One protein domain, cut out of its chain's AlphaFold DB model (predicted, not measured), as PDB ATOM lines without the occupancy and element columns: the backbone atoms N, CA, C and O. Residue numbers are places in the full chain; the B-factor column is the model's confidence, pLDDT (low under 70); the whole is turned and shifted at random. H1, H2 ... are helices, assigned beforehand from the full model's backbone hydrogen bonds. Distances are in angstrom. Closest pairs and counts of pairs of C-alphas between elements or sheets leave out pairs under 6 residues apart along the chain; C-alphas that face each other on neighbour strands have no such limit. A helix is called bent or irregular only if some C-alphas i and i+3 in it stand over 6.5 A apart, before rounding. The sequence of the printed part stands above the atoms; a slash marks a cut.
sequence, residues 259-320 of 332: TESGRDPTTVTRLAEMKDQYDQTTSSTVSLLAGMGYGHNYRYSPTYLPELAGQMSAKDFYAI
ATOM      1  N   THR A 259     161.288  96.038 200.297       60.97
ATOM      2  CA  THR A 259     159.824  96.192 200.366       60.97
ATOM      3  C   THR A 259     159.333  96.225 201.814       60.97
ATOM      4  O   THR A 259     159.889  95.528 202.661       60.97
ATOM      5  N   GLU A 260     158.264  96.977 202.108       63.25
ATOM      6  CA  GLU A 260     157.672  97.028 203.461       63.25
ATOM      7  C   GLU A 260     157.165  95.657 203.938       63.25
ATOM      8  O   GLU A 260     157.268  95.329 205.118       63.25
ATOM      9  N   SER A 261     156.662  94.827 203.020       62.66
ATOM     10  CA  SER A 261     156.178  93.472 203.310       62.66
ATOM     11  C   SER A 261     157.289  92.413 203.345       62.66
ATOM     12  O   SER A 261     157.025  91.254 203.672       62.66
ATOM     13  N   GLY A 262     158.527  92.771 202.983       69.62
ATOM     14  CA  GLY A 262     159.635  91.830 202.791       69.62
ATOM     15  C   GLY A 262     159.426  90.843 201.630       69.62
ATOM     16  O   GLY A 262     160.172  89.868 201.505       69.62
ATOM     17  N   ARG A 263     158.402  91.052 200.792       70.81
ATOM     18  CA  ARG A 263     158.014  90.168 199.686       70.81
ATOM     19  C   ARG A 263     158.232  90.852 198.344       70.81
ATOM     20  O   ARG A 263     157.952  92.028 198.159       70.81
ATOM     21  N   ASP A 264     158.726  90.081 197.378       75.62
ATOM     22  CA  ASP A 264     158.874  90.563 196.005       75.62
ATOM     23  C   ASP A 264     157.488  90.893 195.405       75.62
ATOM     24  O   ASP A 264     156.610  90.024 195.418       75.62
ATOM     25  N   PRO A 265     157.273  92.094 194.836       75.25
ATOM     26  CA  PRO A 265     155.949  92.528 194.387       75.25
ATOM     27  C   PRO A 265     155.426  91.658 193.249       75.25
ATOM     28  O   PRO A 265     154.234  91.388 193.177       75.25
ATOM     29  N   THR A 266     156.330  91.145 192.403       76.94
ATOM     30  CA  THR A 266     155.980  90.192 191.338       76.94
ATOM     31  C   THR A 266     155.406  88.901 191.922       76.94
ATOM     32  O   THR A 266     154.500  88.304 191.351       76.94
ATOM     33  N   THR A 267     155.927  88.449 193.062       81.06
ATOM     34  CA  THR A 267     155.416  87.257 193.749       81.06
ATOM     35  C   THR A 267     154.031  87.527 194.334       81.06
ATOM     36  O   THR A 267     153.126  86.714 194.163       81.06
ATOM     37  N   VAL A 268     153.842  88.683 194.975       83.81
ATOM     38  CA  VAL A 268     152.557  89.075 195.572       83.81
ATOM     39  C   VAL A 268     151.471  89.239 194.506       83.81
ATOM     40  O   VAL A 268     150.380  88.698 194.674       83.81
ATOM     41  N   THR A 269     151.757  89.901 193.378       82.88
ATOM     42  CA  THR A 269     150.780  90.047 192.285       82.88
ATOM     43  C   THR A 269     150.398  88.701 191.672       82.88
ATOM     44  O   THR A 269     149.218  88.460 191.436       82.88
ATOM     45  N   ARG A 270     151.349  87.770 191.510       82.62
ATOM     46  CA  ARG A 270     151.054  86.399 191.052       82.62
ATOM     47  C   ARG A 270     150.194  85.611 192.030       82.62
ATOM     48  O   ARG A 270     149.294  84.897 191.603       82.62
ATOM     49  N   LEU A 271     150.434  85.741 193.334       87.94
ATOM     50  CA  LEU A 271     149.574  85.120 194.345       87.94
ATOM     51  C   LEU A 271     148.164  85.718 194.327       87.94
ATOM     52  O   LEU A 271     147.187  84.976 194.418       87.94
ATOM     53  N   ALA A 272     148.053  87.037 194.151       87.94
ATOM     54  CA  ALA A 272     146.772  87.720 194.027       87.94
ATOM     55  C   ALA A 272     145.979  87.238 192.805       87.94
ATOM     56  O   ALA A 272     144.781  86.980 192.917       87.94
ATOM     57  N   GLU A 273     146.652  87.080 191.666       84.94
ATOM     58  CA  GLU A 273     146.099  86.538 190.423       84.94
ATOM     59  C   GLU A 273     145.636  85.081 190.591       84.94
ATOM     60  O   GLU A 273     144.498  84.739 190.272       84.94
ATOM     61  N   MET A 274     146.484  84.216 191.161       86.69
ATOM     62  CA  MET A 274     146.150  82.809 191.410       86.69
ATOM     63  C   MET A 274     144.971  82.654 192.375       86.69
ATOM     64  O   MET A 274     144.131  81.773 192.191       86.69
ATOM     65  N   LYS A 275     144.897  83.500 193.407       89.62
ATOM     66  CA  LYS A 275     143.794  83.480 194.370       89.62
ATOM     67  C   LYS A 275     142.473  83.855 193.711       89.62
ATOM     68  O   LYS A 275     141.484  83.168 193.933       89.62
ATOM     69  N   ASP A 276     142.462  84.896 192.885       88.06
ATOM     70  CA  ASP A 276     141.269  85.288 192.133       88.06
ATOM     71  C   ASP A 276     140.840  84.190 191.147       88.06
ATOM     72  O   ASP A 276     139.665  83.829 191.097       88.06
ATOM     73  N   GLN A 277     141.792  83.569 190.440       87.25
ATOM     74  CA  GLN A 277     141.519  82.414 189.574       87.25
ATOM     75  C   GLN A 277     140.854  81.265 190.336       87.25
ATOM     76  O   GLN A 277     139.862  80.701 189.867       87.25
ATOM     77  N   TYR A 278     141.378  80.935 191.517       89.19
ATOM     78  CA  TYR A 278     140.813  79.908 192.383       89.19
ATOM     79  C   TYR A 278     139.401  80.273 192.854       89.19
ATOM     80  O   TYR A 278     138.483  79.460 192.731       89.19
ATOM     81  N   ASP A 279     139.204  81.496 193.343       91.19
ATOM     82  CA  ASP A 279     137.918  81.962 193.868       91.19
ATOM     83  C   ASP A 279     136.838  81.960 192.784       91.19
ATOM     84  O   ASP A 279     135.738  81.452 192.996       91.19
ATOM     85  N   GLN A 280     137.156  82.459 191.588       88.81
ATOM     86  CA  GLN A 280     136.216  82.466 190.470       88.81
ATOM     87  C   GLN A 280     135.878  81.042 190.008       88.81
ATOM     88  O   GLN A 280     134.699  80.700 189.865       88.81
ATOM     89  N   THR A 281     136.884  80.175 189.869       87.94
ATOM     90  CA  THR A 281     136.685  78.780 189.437       87.94
ATOM     91  C   THR A 281     135.882  77.969 190.459       87.94
ATOM     92  O   THR A 281     135.122  77.088 190.079       87.94
ATOM     93  N   THR A 282     135.982  78.285 191.751       91.12
ATOM     94  CA  THR A 282     135.262  77.575 192.827       91.12
ATOM     95  C   THR A 282     133.959  78.249 193.268       91.12
ATOM     96  O   THR A 282     133.245  77.708 194.110       91.12
ATOM     97  N   SER A 283     133.607  79.397 192.680       92.06
ATOM     98  CA  SER A 283     132.447  80.208 193.083       92.06
ATOM     99  C   SER A 283     131.082  79.545 192.864       92.06
ATOM    100  O   SER A 283     130.097  79.940 193.490       92.06
ATOM    101  N   SER A 284     130.987  78.554 191.975       91.88
ATOM    102  CA  SER A 284     129.734  77.877 191.647       91.88
ATOM    103  C   SER A 284     129.975  76.439 191.197       91.88
ATOM    104  O   SER A 284     131.063  76.082 190.754       91.88
ATOM    105  N   THR A 285     128.936  75.603 191.232       90.94
ATOM    106  CA  THR A 285     129.012  74.239 190.685       90.94
ATOM    107  C   THR A 285     129.327  74.239 189.187       90.94
ATOM    108  O   THR A 285     130.045  73.361 188.718       90.94
ATOM    109  N   VAL A 286     128.825  75.225 188.433       89.25
ATOM    110  CA  VAL A 286     129.080  75.326 186.987       89.25
ATOM    111  C   VAL A 286     130.544  75.662 186.722       89.25
ATOM    112  O   VAL A 286     131.189  74.943 185.966       89.25
ATOM    113  N   SER A 287     131.089  76.694 187.370       88.50
ATOM    114  CA  SER A 287     132.507  77.049 187.230       88.50
ATOM    115  C   SER A 287     133.443  75.959 187.751       88.50
ATOM    116  O   SER A 287     134.484  75.723 187.147       88.50
ATOM    117  N   LEU A 288     133.043  75.220 188.788       88.19
ATOM    118  CA  LEU A 288     133.833  74.112 189.321       88.19
ATOM    119  C   LEU A 288     133.898  72.914 188.360       88.19
ATOM    120  O   LEU A 288     134.939  72.273 188.248       88.19
ATOM    121  N   LEU A 289     132.792  72.593 187.678       87.19
ATOM    122  CA  LEU A 289     132.709  71.435 186.776       87.19
ATOM    123  C   LEU A 289     133.175  71.743 185.350       87.19
ATOM    124  O   LEU A 289     133.752  70.877 184.695       87.19
ATOM    125  N   ALA A 290     132.887  72.945 184.854       83.94
ATOM    126  CA  ALA A 290     133.135  73.349 183.471       83.94
ATOM    127  C   ALA A 290     134.294  74.350 183.326       83.94
ATOM    128  O   ALA A 290     134.653  74.702 182.202       83.94
ATOM    129  N   GLY A 291     134.876  74.822 184.432       86.31
ATOM    130  CA  GLY A 291     135.855  75.908 184.426       86.31
ATOM    131  C   GLY A 291     135.232  77.254 184.047       86.31
ATOM    132  O   GLY A 291     134.025  77.366 183.823       86.31
ATOM    133  N   MET A 292     136.069  78.289 183.937       86.44
ATOM    134  CA  MET A 292     135.643  79.633 183.506       86.44
ATOM    135  C   MET A 292     135.675  79.826 181.978       86.44
ATOM    136  O   MET A 292     135.155  80.813 181.457       86.44
ATOM    137  N   GLY A 293     136.227  78.861 181.237       84.50
ATOM    138  CA  GLY A 293     136.261  78.860 179.775       84.50
ATOM    139  C   GLY A 293     137.335  79.763 179.155       84.50
ATOM    140  O   GLY A 293     137.976  80.589 179.809       84.50
ATOM    141  N   TYR A 294     137.540  79.587 177.848       84.88
ATOM    142  CA  TYR A 294     138.589  80.282 177.100       84.88
ATOM    143  C   TYR A 294     138.287  81.778 177.003       84.88
ATOM    144  O   TYR A 294     137.184  82.191 176.655       84.88
ATOM    145  N   GLY A 295     139.298  82.604 177.263       77.62
ATOM    146  CA  GLY A 295     139.177  84.055 177.182       77.62
ATOM    147  C   GLY A 295     138.525  84.724 178.398       77.62
ATOM    148  O   GLY A 295     138.227  85.916 178.313       77.62
ATOM    149  N   HIS A 296     138.333  84.006 179.509       84.88
ATOM    150  CA  HIS A 296     137.832  84.587 180.753       84.88
ATOM    151  C   HIS A 296     138.768  85.664 181.337       84.88
ATOM    152  O   HIS A 296     139.989  85.614 181.160       84.88
ATOM    153  N   ASN A 297     138.194  86.648 182.035       82.12
ATOM    154  CA  ASN A 297     138.928  87.764 182.631       82.12
ATOM    155  C   ASN A 297     139.194  87.511 184.117       82.12
ATOM    156  O   ASN A 297     138.278  87.598 184.933       82.12
ATOM    157  N   TYR A 298     140.459  87.306 184.466       82.19
ATOM    158  CA  TYR A 298     140.895  87.256 185.859       82.19
ATOM    159  C   TYR A 298     141.404  88.620 186.332       82.19
ATOM    160  O   TYR A 298     141.720  89.506 185.529       82.19
ATOM    161  N   ARG A 299     141.408  88.806 187.649       83.81
ATOM    162  CA  ARG A 299     141.818  90.027 188.352       83.81
ATOM    163  C   ARG A 299     142.804  89.664 189.458       83.81
ATOM    164  O   ARG A 299     143.177  88.511 189.626       83.81
ATOM    165  N   TYR A 300     143.212  90.656 190.237       86.81
ATOM    166  CA  TYR A 300     143.938  90.414 191.476       86.81
ATOM    167  C   TYR A 300     142.987  90.356 192.665       86.81
ATOM    168  O   TYR A 300     142.129  91.225 192.845       86.81
ATOM    169  N   SER A 301     143.175  89.343 193.509       88.00
ATOM    170  CA  SER A 301     142.421  89.198 194.748       88.00
ATOM    171  C   SER A 301     142.712  90.373 195.694       88.00
ATOM    172  O   SER A 301     143.873  90.571 196.073       88.00
ATOM    173  N   PRO A 302     141.687  91.129 196.144       88.62
ATOM    174  CA  PRO A 302     141.858  92.295 197.016       88.62
ATOM    175  C   PRO A 302     142.616  92.012 198.318       88.62
ATOM    176  O   PRO A 302     143.182  92.928 198.908       88.62
ATOM    177  N   THR A 303     142.647  90.752 198.763       89.94
ATOM    178  CA  THR A 303     143.343  90.310 199.979       89.94
ATOM    179  C   THR A 303     144.840  90.624 199.961       89.94
ATOM    180  O   THR A 303     145.419  90.823 201.023       89.94
ATOM    181  N   TYR A 304     145.457  90.720 198.780       88.19
ATOM    182  CA  TYR A 304     146.889  91.006 198.630       88.19
ATOM    183  C   TYR A 304     147.211  92.490 198.419       88.19
ATOM    184  O   TYR A 304     148.383  92.857 198.410       88.19
ATOM    185  N   LEU A 305     146.203  93.362 198.290       86.38
ATOM    186  CA  LEU A 305     146.420  94.803 198.135       86.38
ATOM    187  C   LEU A 305     147.270  95.415 199.273       86.38
ATOM    188  O   LEU A 305     148.162  96.204 198.959       86.38
ATOM    189  N   PRO A 306     147.080  95.054 200.562       86.88
ATOM    190  CA  PRO A 306     147.915  95.589 201.640       86.88
ATOM    191  C   PRO A 306     149.400  95.229 201.506       86.88
ATOM    192  O   PRO A 306     150.253  96.015 201.903       86.88
ATOM    193  N   GLU A 307     149.728  94.072 200.921       82.88
ATOM    194  CA  GLU A 307     151.117  93.620 200.741       82.88
ATOM    195  C   GLU A 307     151.863  94.382 199.628       82.88
ATOM    196  O   GLU A 307     153.087  94.266 199.530       82.88
ATOM    197  N   LEU A 308     151.134  95.162 198.819       80.69
ATOM    198  CA  LEU A 308     151.640  96.014 197.733       80.69
ATOM    199  C   LEU A 308     151.613  97.513 198.084       80.69
ATOM    200  O   LEU A 308     151.806  98.364 197.204       80.69
ATOM    201  N   ALA A 309     151.362  97.852 199.353       75.94
ATOM    202  CA  ALA A 309     151.391  99.230 199.830       75.94
ATOM    203  C   ALA A 309     152.731  99.909 199.482       75.94
ATOM    204  O   ALA A 309     153.801  99.311 199.569       75.94
ATOM    205  N   GLY A 310     152.660 101.153 198.998       71.19
ATOM    206  CA  GLY A 310     153.834 101.926 198.569       71.19
ATOM    207  C   GLY A 310     154.410 101.555 197.194       71.19
ATOM    208  O   GLY A 310     155.278 102.268 196.701       71.19
ATOM    209  N   GLN A 311     153.919 100.494 196.543       74.12
ATOM    210  CA  GLN A 311     154.456 100.009 195.261       74.12
ATOM    211  C   GLN A 311     153.445 100.024 194.123       74.12
ATOM    212  O   GLN A 311     153.811 100.240 192.971       74.12
ATOM    213  N   MET A 312     152.171  99.798 194.436       78.00
ATOM    214  CA  MET A 312     151.074  99.879 193.482       78.00
ATOM    215  C   MET A 312     149.913 100.622 194.134       78.00
ATOM    216  O   MET A 312     149.537 100.334 195.269       78.00
ATOM    217  N   SER A 313     149.336 101.596 193.429       80.31
ATOM    218  CA  SER A 313     148.150 102.273 193.948       80.31
ATOM    219  C   SER A 313     146.946 101.327 193.906       80.31
ATOM    220  O   SER A 313     146.839 100.486 193.014       80.31
ATOM    221  N   ALA A 314     145.989 101.490 194.824       80.94
ATOM    222  CA  ALA A 314     144.736 100.729 194.775       80.94
ATOM    223  C   ALA A 314     144.010 100.921 193.433       80.94
ATOM    224  O   ALA A 314     143.424  99.986 192.893       80.94
ATOM    225  N   LYS A 315     144.096 102.129 192.860       80.38
ATOM    226  CA  LYS A 315     143.543 102.425 191.539       80.38
ATOM    227  C   LYS A 315     144.184 101.551 190.462       80.38
ATOM    228  O   LYS A 315     143.447 100.973 189.673       80.38
ATOM    229  N   ASP A 316     145.510 101.437 190.444       76.69
ATOM    230  CA  ASP A 316     146.222 100.614 189.460       76.69
ATOM    231  C   ASP A 316     145.938  99.127 189.684       76.69
ATOM    232  O   ASP A 316     145.612  98.423 188.734       76.69
ATOM    233  N   PHE A 317     145.932  98.675 190.939       80.25
ATOM    234  CA  PHE A 317     145.606  97.299 191.321       80.25
ATOM    235  C   PHE A 317     144.224  96.857 190.817       80.25
ATOM    236  O   PHE A 317     144.085  95.786 190.233       80.25
ATOM    237  N   TYR A 318     143.196  97.694 190.992       78.75
ATOM    238  CA  TYR A 318     141.836  97.393 190.525       78.75
ATOM    239  C   TYR A 318     141.608  97.695 189.040       78.75
ATOM    240  O   TYR A 318     140.664  97.167 188.445       78.75
ATOM    241  N   ALA A 319     142.435  98.545 188.428       69.56
ATOM    242  CA  ALA A 319     142.373  98.832 186.998       69.56
ATOM    243  C   ALA A 319     142.917  97.679 186.144       69.56
ATOM    244  O   ALA A 319     142.624  97.626 184.944       69.56
ATOM    245  N   ILE A 320     143.664  96.746 186.742       67.00
ATOM    246  CA  ILE A 320     144.167  95.556 186.060       67.00
ATOM    247  C   ILE A 320     142.993  94.650 185.670       67.00
ATOM    248  O   ILE A 320     142.437  93.881 186.452       67.00
TER     249      ILE A 320
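AT A GLANCE: This is residues 259 to 320 of the 332 residues of an uncharacterized protein of Burkholderia sp. yr520 (UniProt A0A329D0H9). One long helix, H1, makes the long axis; short H2 turns across its last end. A loop returns to H3, side by side with H1's first half, and H4 is near H3. The 62 printed residues hold four named helices, H1 to H4, no named strand: all helix, loose, radius of gyration of the C-alphas 13.2 A, spans 39 by 20 by 15 A.

IN THESE COORDINATES: H1, residues 265 to 282, begins at C-alpha 265 (155.949, 92.528, 194.387) and measures 25.6 A. H2 is residues 285 to 290, 8.4 A. H3, residues 302 to 308, 10.5 A, is irregular: C-alphas 303 and 306 are 7.2 A apart. H4, residues 314 to 319, 8.3 A, ends at C-alpha 319 (142.373, 98.832, 186.998).

HOW THE PARTS SIT: H1 and H2 touch only at the corner, about perpendicular at 74 degrees; closest C-alphas, Thr 281 and Ser 287, 5.0 A. With residues 265 to 272 alone H1 touches H3, opposite ways, a shallow tilt of 4 degrees; closest C-alphas, Ala 272 and Tyr 304, 5.7 A. H3 and H4 are close but not clearly touching; closest C-alphas, Leu 305 and Ala 314, 7.0 A. H1 and H4 are apart. Each O i to N i+4 pair is within hydrogen-bond range in H1, H2 and H4; H3 has 0 of 3, but 3 of 4 O i to N i+3 pairs.

THE WHOLE: C-alphas 260 and 290, the farthest apart, are 39.5 A apart. The printed part has no cut; the H2 to H3 link is long. Residues 259 to 262 and 319 to 320 have pLDDT under 70.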